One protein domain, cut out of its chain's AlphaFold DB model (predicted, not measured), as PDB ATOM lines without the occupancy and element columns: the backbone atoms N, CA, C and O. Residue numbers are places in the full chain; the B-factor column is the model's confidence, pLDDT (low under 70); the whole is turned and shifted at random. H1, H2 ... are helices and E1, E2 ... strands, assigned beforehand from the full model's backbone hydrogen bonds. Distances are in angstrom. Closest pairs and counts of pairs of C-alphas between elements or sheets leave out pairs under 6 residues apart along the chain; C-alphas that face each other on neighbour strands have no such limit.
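AT A GLANCE: This is residues 307 to 361 of the 494 residues of an uncharacterized protein of Puccinia triticina (isolate 1-1 / race 1 (BBBD)) (UniProt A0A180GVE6). A small open U: the antiparallel pair of strands E1 and E2 makes the base, H1 is one arm, and H2 followed by H3 is the other arm, with few contacts between the arms. The long link of residues 311 to 322 runs beside H1 from the strand pair to the far end of that arm, and H1 then leads back to the base. The printed part has 55 residues with three named helices and two named strands, in the order E1, H1, E2, H2, H3, and its class is mixed, helices and strands. By its radius of gyration of the C-alphas, 11.3 A, the whole is compact, and its C-alphas span 26 by 23 by 17 A.

IN THESE COORDINATES: The printed part begins with strand E1, residues 307 to 310, whose first C-alpha, of Leu 307, is at (162.896, 78.586, 100.783). Residues 311 to 322 hold no named element. H1, residues 323 to 336, is the longest helix and measures 19.5 A from first to last C-alpha, from (158.060, 95.401, 111.446) to (145.883, 80.607, 107.716). Strand E2, residues 341 to 345, measures 13.0 A. H2 is residues 346 to 352, 10.0 A long. H3 is residues 354 to 360, 10.5 A long, and its last C-alpha, of Asn 360, is at (159.323, 99.654, 104.426).

HOW THE PARTS SIT: E1 and E2 are antiparallel neighbours, with 162 degrees between their directions. The C-alphas of Lys 308 and Val 343 face each other at 4.6 A. Within hydrogen-bond range are N 307 and O 344, 2.8 A, and N 342 and O 309, 2.8 A. The closest C-alphas of H1 and E2 are those of Ile 334 and Leu 342, 6.2 A apart. The closest C-alphas of E1 and H2 are those of Leu 307 and Glu 346, also 6.2 A apart. H1 and H2 are apart, while H1 and H3 are near each other, with 5 pairs of C-alphas within 10 A. H2 and H3 meet only through their link. E1 and H3 are apart, and so are E2 and H3. In H1 and H2 every O i to N i+4 pair is within hydrogen-bond range; in H3 it is 2 of 3.

THE WHOLE: The C-alphas farthest apart are those of Gln 338 and Tyr 361, 28.9 A. The printed part has no cut. The link from E1 to H1 is long, with 12 residues, and the links H1 to E2, E2 to H2 and H2 to H3 are tight. Residues 350 to 355 stand free, of which 350 to 352 belong to H2. The mean pLDDT of the printed part is 78.4, and it is under 70 at residues 317, 322 and 355 to 361.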
ATOM      1  N   LEU A 307     162.654  77.864  99.548       86.94
ATOM      2  CA  LEU A 307     162.896  78.586 100.783       86.94
ATOM      3  C   LEU A 307     161.861  78.133 101.810       86.94
ATOM      4  O   LEU A 307     160.650  78.217 101.586       86.94
ATOM      5  N   LYS A 308     162.347  77.615 102.938       90.12
ATOM      6  CA  LYS A 308     161.518  77.146 104.050       90.12
ATOM      7  C   LYS A 308     161.667  78.123 105.202       90.12
ATOM      8  O   LYS A 308     162.709  78.156 105.847       90.12
ATOM      9  N   PHE A 309     160.616  78.883 105.469       87.19
ATOM     10  CA  PHE A 309     160.562  79.810 106.586       87.19
ATOM     11  C   PHE A 309     159.680  79.234 107.684       87.19
ATOM     12  O   PHE A 309     158.513  78.912 107.455       87.19
ATOM     13  N   ASP A 310     160.230  79.092 108.879       88.00
ATOM     14  CA  ASP A 310     159.448  78.836 110.078       88.00
ATOM     15  C   ASP A 310     159.226  80.139 110.855       88.00
ATOM     16  O   ASP A 310     159.700  81.216 110.486       88.00
ATOM     17  N   ARG A 311     158.470  80.053 111.950       87.06
ATOM     18  CA  ARG A 311     158.218  81.212 112.811       87.06
ATOM     19  C   ARG A 311     159.511  81.775 113.416       87.06
ATOM     20  O   ARG A 311     159.583  82.975 113.670       87.06
ATOM     21  N   ALA A 312     160.520  80.925 113.626       87.31
ATOM     22  CA  ALA A 312     161.807  81.302 114.202       87.31
ATOM     23  C   ALA A 312     162.663  82.121 113.225       87.31
ATOM     24  O   ALA A 312     163.341  83.050 113.658       87.31
ATOM     25  N   ALA A 313     162.554  81.873 111.917       83.69
ATOM     26  CA  ALA A 313     163.199  82.675 110.876       83.69
ATOM     27  C   ALA A 313     162.782  84.158 110.915       83.69
ATOM     28  O   ALA A 313     163.507  85.025 110.433       83.69
ATOM     29  N   PHE A 314     161.629  84.451 111.519       83.44
ATOM     30  CA  PHE A 314     161.092  85.798 111.694       83.44
ATOM     31  C   PHE A 314     161.097  86.272 113.156       83.44
ATOM     32  O   PHE A 314     160.491  87.297 113.476       83.44
ATOM     33  N   ALA A 315     161.765  85.550 114.059       80.56
ATOM     34  CA  ALA A 315     161.885  85.933 115.460       80.56
ATOM     35  C   ALA A 315     162.899  87.078 115.614       80.56
ATOM     36  O   ALA A 315     164.064  86.878 115.949       80.56
ATOM     37  N   PHE A 316     162.450  88.306 115.361       75.00
ATOM     38  CA  PHE A 316     163.230  89.500 115.670       75.00
ATOM     39  C   PHE A 316     163.136  89.807 117.177       75.00
ATOM     40  O   PHE A 316     162.020  89.902 117.687       75.00
ATOM     41  N   PRO A 317     164.259  90.015 117.898       69.56
ATOM     42  CA  PRO A 317     164.251  90.214 119.355       69.56
ATOM     43  C   PRO A 317     163.443  91.433 119.823       69.56
ATOM     44  O   PRO A 317     162.893  91.436 120.917       69.56
ATOM     45  N   THR A 318     163.349  92.465 118.983       77.88
ATOM     46  CA  THR A 318     162.580  93.689 119.254       77.88
ATOM     47  C   THR A 318     162.121  94.312 117.933       77.88
ATOM     48  O   THR A 318     162.810  95.191 117.406       77.88
ATOM     49  N   PRO A 319     160.991  93.863 117.359       75.75
ATOM     50  CA  PRO A 319     160.450  94.463 116.144       75.75
ATOM     51  C   PRO A 319     159.978  95.893 116.437       75.75
ATOM     52  O   PRO A 319     159.266  96.132 117.414       75.75
ATOM     53  N   ARG A 320     160.370  96.870 115.609       72.88
ATOM     54  CA  ARG A 320     159.990  98.279 115.802       72.88
ATOM     55  C   ARG A 320     158.955  98.721 114.770       72.88
ATOM     56  O   ARG A 320     159.119  98.538 113.570       72.88
ATOM     57  N   GLY A 321     157.900  99.392 115.236       75.69
ATOM     58  CA  GLY A 321     156.994 100.172 114.385       75.69
ATOM     59  C   GLY A 321     156.221  99.360 113.339       75.69
ATOM     60  O   GLY A 321     155.139  98.862 113.626       75.69
ATOM     61  N   LYS A 322     156.720  99.314 112.099       66.75
ATOM     62  CA  LYS A 322     156.072  98.634 110.961       66.75
ATOM     63  C   LYS A 322     156.463  97.166 110.850       66.75
ATOM     64  O   LYS A 322     155.686  96.384 110.305       66.75
ATOM     65  N   ASP A 323     157.599  96.788 111.430       74.25
ATOM     66  CA  ASP A 323     158.060  95.401 111.446       74.25
ATOM     67  C   ASP A 323     157.066  94.514 112.189       74.25
ATOM     68  O   ASP A 323     156.764  93.424 111.729       74.25
ATOM     69  N   THR A 324     156.450  95.009 113.269       81.19
ATOM     70  CA  THR A 324     155.397  94.276 113.989       81.19
ATOM     71  C   THR A 324     154.181  93.998 113.113       81.19
ATOM     72  O   THR A 324     153.656  92.894 113.154       81.19
ATOM     73  N   LYS A 325     153.752  94.959 112.284       77.94
ATOM     74  CA  LYS A 325     152.616  94.775 111.365       77.94
ATOM     75  C   LYS A 325     152.950  93.790 110.249       77.94
ATOM     76  O   LYS A 325     152.127  92.946 109.920       77.94
ATOM     77  N   ASN A 326     154.152  93.883 109.684       78.06
ATOM     78  CA  ASN A 326     154.603  92.971 108.637       78.06
ATOM     79  C   ASN A 326     154.775  91.546 109.179       78.06
ATOM     80  O   ASN A 326     154.322  90.597 108.547       78.06
ATOM     81  N   LEU A 327     155.358  91.402 110.371       85.25
ATOM     82  CA  LEU A 327     155.467  90.125 111.071       85.25
ATOM     83  C   LEU A 327     154.091  89.557 111.423       85.25
ATOM     84  O   LEU A 327     153.877  88.370 111.230       85.25
ATOM     85  N   ASP A 328     153.140  90.388 111.855       83.69
ATOM     86  CA  ASP A 328     151.761  89.962 112.116       83.69
ATOM     87  C   ASP A 328     151.065  89.459 110.839       83.69
ATOM     88  O   ASP A 328     150.389  88.436 110.871       83.69
ATOM     89  N   ILE A 329     151.284  90.106 109.687       82.00
ATOM     90  CA  ILE A 329     150.784  89.620 108.388       82.00
ATOM     91  C   ILE A 329     151.420  88.271 108.028       82.00
ATOM     92  O   ILE A 329     150.707  87.349 107.640       82.00
ATOM     93  N   ILE A 330     152.740  88.134 108.177       83.06
ATOM     94  CA  ILE A 330     153.458  86.885 107.875       83.06
ATOM     95  C   ILE A 330     153.000  85.759 108.809       83.06
ATOM     96  O   ILE A 330     152.719  84.658 108.342       83.06
ATOM     97  N   PHE A 331     152.856  86.028 110.109       85.19
ATOM     98  CA  PHE A 331     152.348  85.053 111.073       85.19
ATOM     99  C   PHE A 331     150.900  84.671 110.772       85.19
ATOM    100  O   PHE A 331     150.606  83.483 110.726       85.19
ATOM    101  N   LYS A 332     150.033  85.629 110.423       83.19
ATOM    102  CA  LYS A 332     148.674  85.334 109.944       83.19
ATOM    103  C   LYS A 332     148.674  84.459 108.696       83.19
ATOM    104  O   LYS A 332     147.841  83.569 108.598       83.19
ATOM    105  N   MET A 333     149.590  84.669 107.750       78.19
ATOM    106  CA  MET A 333     149.707  83.802 106.571       78.19
ATOM    107  C   MET A 333     150.126  82.378 106.956       78.19
ATOM    108  O   MET A 333     149.541  81.422 106.455       78.19
ATOM    109  N   ILE A 334     151.097  82.228 107.861       82.50
ATOM    110  CA  ILE A 334     151.519  80.922 108.393       82.50
ATOM    111  C   ILE A 334     150.338  80.221 109.089       82.50
ATOM    112  O   ILE A 334     150.067  79.050 108.809       82.50
ATOM    113  N   ASP A 335     149.586  80.955 109.915       84.19
ATOM    114  CA  ASP A 335     148.426  80.447 110.654       84.19
ATOM    115  C   ASP A 335     147.268  80.049 109.718       84.19
ATOM    116  O   ASP A 335     146.707  78.962 109.858       84.19
ATOM    117  N   ILE A 336     146.937  80.881 108.718       78.75
ATOM    118  CA  ILE A 336     145.883  80.607 107.716       78.75
ATOM    119  C   ILE A 336     146.210  79.356 106.905       78.75
ATOM    120  O   ILE A 336     145.326  78.549 106.619       78.75
ATOM    121  N   LEU A 337     147.479  79.174 106.540       77.19
ATOM    122  CA  LEU A 337     147.914  77.997 105.798       77.19
ATOM    123  C   LEU A 337     147.897  76.724 106.657       77.19
ATOM    124  O   LEU A 337     148.110  75.646 106.107       77.19
ATOM    125  N   GLN A 338     147.670  76.833 107.976       76.69
ATOM    126  CA  GLN A 338     147.757  75.748 108.965       76.69
ATOM    127  C   GLN A 338     149.065  74.949 108.864       76.69
ATOM    128  O   GLN A 338     149.147  73.777 109.235       76.69
ATOM    129  N   ARG A 339     150.114  75.580 108.335       75.44
ATOM    130  CA  ARG A 339     151.420  74.964 108.128       75.44
ATOM    131  C   ARG A 339     152.390  75.610 109.092       75.44
ATOM    132  O   ARG A 339     152.513  76.822 109.132       75.44
ATOM    133  N   GLN A 340     153.159  74.792 109.805       80.88
ATOM    134  CA  GLN A 340     154.239  75.285 110.672       80.88
ATOM    135  C   GLN A 340     155.365  75.975 109.882       80.88
ATOM    136  O   GLN A 340     156.196  76.670 110.466       80.88
ATOM    137  N   LYS A 341     155.425  75.745 108.563       83.56
ATOM    138  CA  LYS A 341     156.479  76.229 107.672       83.56
ATOM    139  C   LYS A 341     155.876  76.783 106.386       83.56
ATOM    140  O   LYS A 341     155.112  76.093 105.708       83.56
ATOM    141  N   LEU A 342     156.269  78.000 106.037       84.44
ATOM    142  CA  LEU A 342     156.019  78.599 104.737       84.44
ATOM    143  C   LEU A 342     157.095  78.095 103.773       84.44
ATOM    144  O   LEU A 342     158.279  78.358 103.973       84.44
ATOM    145  N   VAL A 343     156.685  77.345 102.753       86.75
ATOM    146  CA  VAL A 343     157.581  76.852 101.701       86.75
ATOM    147  C   VAL A 343     157.256  77.606 100.423       86.75
ATOM    148  O   VAL A 343     156.133  77.515  99.932       86.75
ATOM    149  N   ILE A 344     158.211  78.375  99.917       87.38
ATOM    150  CA  ILE A 344     158.044  79.230  98.741       87.38
ATOM    151  C   ILE A 344     159.305  79.149  97.879       87.38
ATOM    152  O   ILE A 344     160.407  79.042  98.406       87.38
ATOM    153  N   SER A 345     159.167  79.184  96.557       89.44
ATOM    154  CA  SER A 345     160.347  79.267  95.683       89.44
ATOM    155  C   SER A 345     161.023  80.636  95.808       89.44
ATOM    156  O   SER A 345     160.358  81.651  96.038       89.44
ATOM    157  N   GLU A 346     162.339  80.691  95.607       84.12
ATOM    158  CA  GLU A 346     163.089  81.953  95.593       84.12
ATOM    159  C   GLU A 346     162.531  82.958  94.573       84.12
ATOM    160  O   GLU A 346     162.404  84.149  94.872       84.12
ATOM    161  N   HIS A 347     162.095  82.481  93.403       83.12
ATOM    162  CA  HIS A 347     161.448  83.315  92.390       83.12
ATOM    163  C   HIS A 347     160.163  83.971  92.919       83.12
ATOM    164  O   HIS A 347     159.981  85.184  92.800       83.12
ATOM    165  N   GLN A 348     159.278  83.199  93.560       80.94
ATOM    166  CA  GLN A 348     158.046  83.736  94.144       80.94
ATOM    167  C   GLN A 348     158.329  84.685  95.313       80.94
ATOM    168  O   GLN A 348     157.638  85.695  95.454       80.94
ATOM    169  N   PHE A 349     159.345  84.396  96.132       83.56
ATOM    170  CA  PHE A 349     159.776  85.285  97.211       83.56
ATOM    171  C   PHE A 349     160.266  86.632  96.659       83.56
ATOM    172  O   PHE A 349     159.787  87.695  97.060       83.56
ATOM    173  N   THR A 350     161.160  86.588  95.675       79.25
ATOM    174  CA  THR A 350     161.763  87.782  95.075       79.25
ATOM    175  C   THR A 350     160.730  88.615  94.321       79.25
ATOM    176  O   THR A 350     160.679  89.833  94.474       79.25
ATOM    177  N   HIS A 351     159.846  87.974  93.559       77.94
ATOM    178  CA  HIS A 351     158.841  88.678  92.769       77.94
ATOM    179  C   HIS A 351     157.732  89.293  93.637       77.94
ATOM    180  O   HIS A 351     157.370  90.455  93.453       77.94
ATOM    181  N   ASN A 352     157.197  88.536  94.601       75.62
ATOM    182  CA  ASN A 352     155.991  88.949  95.325       75.62
ATOM    183  C   ASN A 352     156.287  89.670  96.647       75.62
ATOM    184  O   ASN A 352     155.478  90.488  97.081       75.62
ATOM    185  N   TYR A 353     157.431  89.401  97.287       73.88
ATOM    186  CA  TYR A 353     157.690  89.846  98.662       73.88
ATOM    187  C   TYR A 353     158.893  90.785  98.802       73.88
ATOM    188  O   TYR A 353     158.873  91.656  99.672       73.88
ATOM    189  N   HIS A 354     159.901  90.715  97.926       70.69
ATOM    190  CA  HIS A 354     161.083  91.591  98.008       70.69
ATOM    191  C   HIS A 354     160.722  93.088  97.989       70.69
ATOM    192  O   HIS A 354     161.238  93.879  98.780       70.69
ATOM    193  N   GLY A 355     159.766  93.485  97.141       66.69
ATOM    194  CA  GLY A 355     159.278  94.867  97.085       66.69
ATOM    195  C   GLY A 355     158.552  95.321  98.358       66.69
ATOM    196  O   GLY A 355     158.572  96.510  98.680       66.69
ATOM    197  N   PHE A 356     157.941  94.390  99.095       66.12
ATOM    198  CA  PHE A 356     157.234  94.670 100.343       66.12
ATOM    199  C   PHE A 356     158.211  94.966 101.486       66.12
ATOM    200  O   PHE A 356     158.003  95.904 102.253       66.12
ATOM    201  N   PHE A 357     159.322  94.231 101.564       65.00
ATOM    202  CA  PHE A 357     160.362  94.500 102.556       65.00
ATOM    203  C   PHE A 357     161.161  95.762 102.213       65.00
ATOM    204  O   PHE A 357     161.346  96.620 103.073       65.00
ATOM    205  N   ASN A 358     161.549  95.947 100.947       62.91
ATOM    206  CA  ASN A 358     162.424  97.056 100.556       62.91
ATOM    207  C   ASN A 358     161.752  98.442 100.676       62.91
ATOM    208  O   ASN A 358     162.398  99.432 101.012       62.91
ATOM    209  N   LYS A 359     160.430  98.537 100.467       60.91
ATOM    210  CA  LYS A 359     159.699  99.813 100.611       60.91
ATOM    211  C   LYS A 359     159.563 100.280 102.063       60.91
ATOM    212  O   LYS A 359     159.419 101.476 102.296       60.91
ATOM    213  N   ASN A 360     159.627  99.363 103.026       55.75
ATOM    214  CA  ASN A 360     159.323  99.654 104.426       55.75
ATOM    215  C   ASN A 360     160.553 100.044 105.267       55.75
ATOM    216  O   ASN A 360     160.387 100.712 106.286       55.75
ATOM    217  N   TYR A 361     161.775  99.713 104.832       56.41
ATOM    218  CA  TYR A 361     163.009 100.050 105.564       56.41
ATOM    219  C   TYR A 361     163.326 101.555 105.602       56.41
ATOM    220  O   TYR A 361     163.952 102.034 106.544       56.41
TER     221      TYR A 361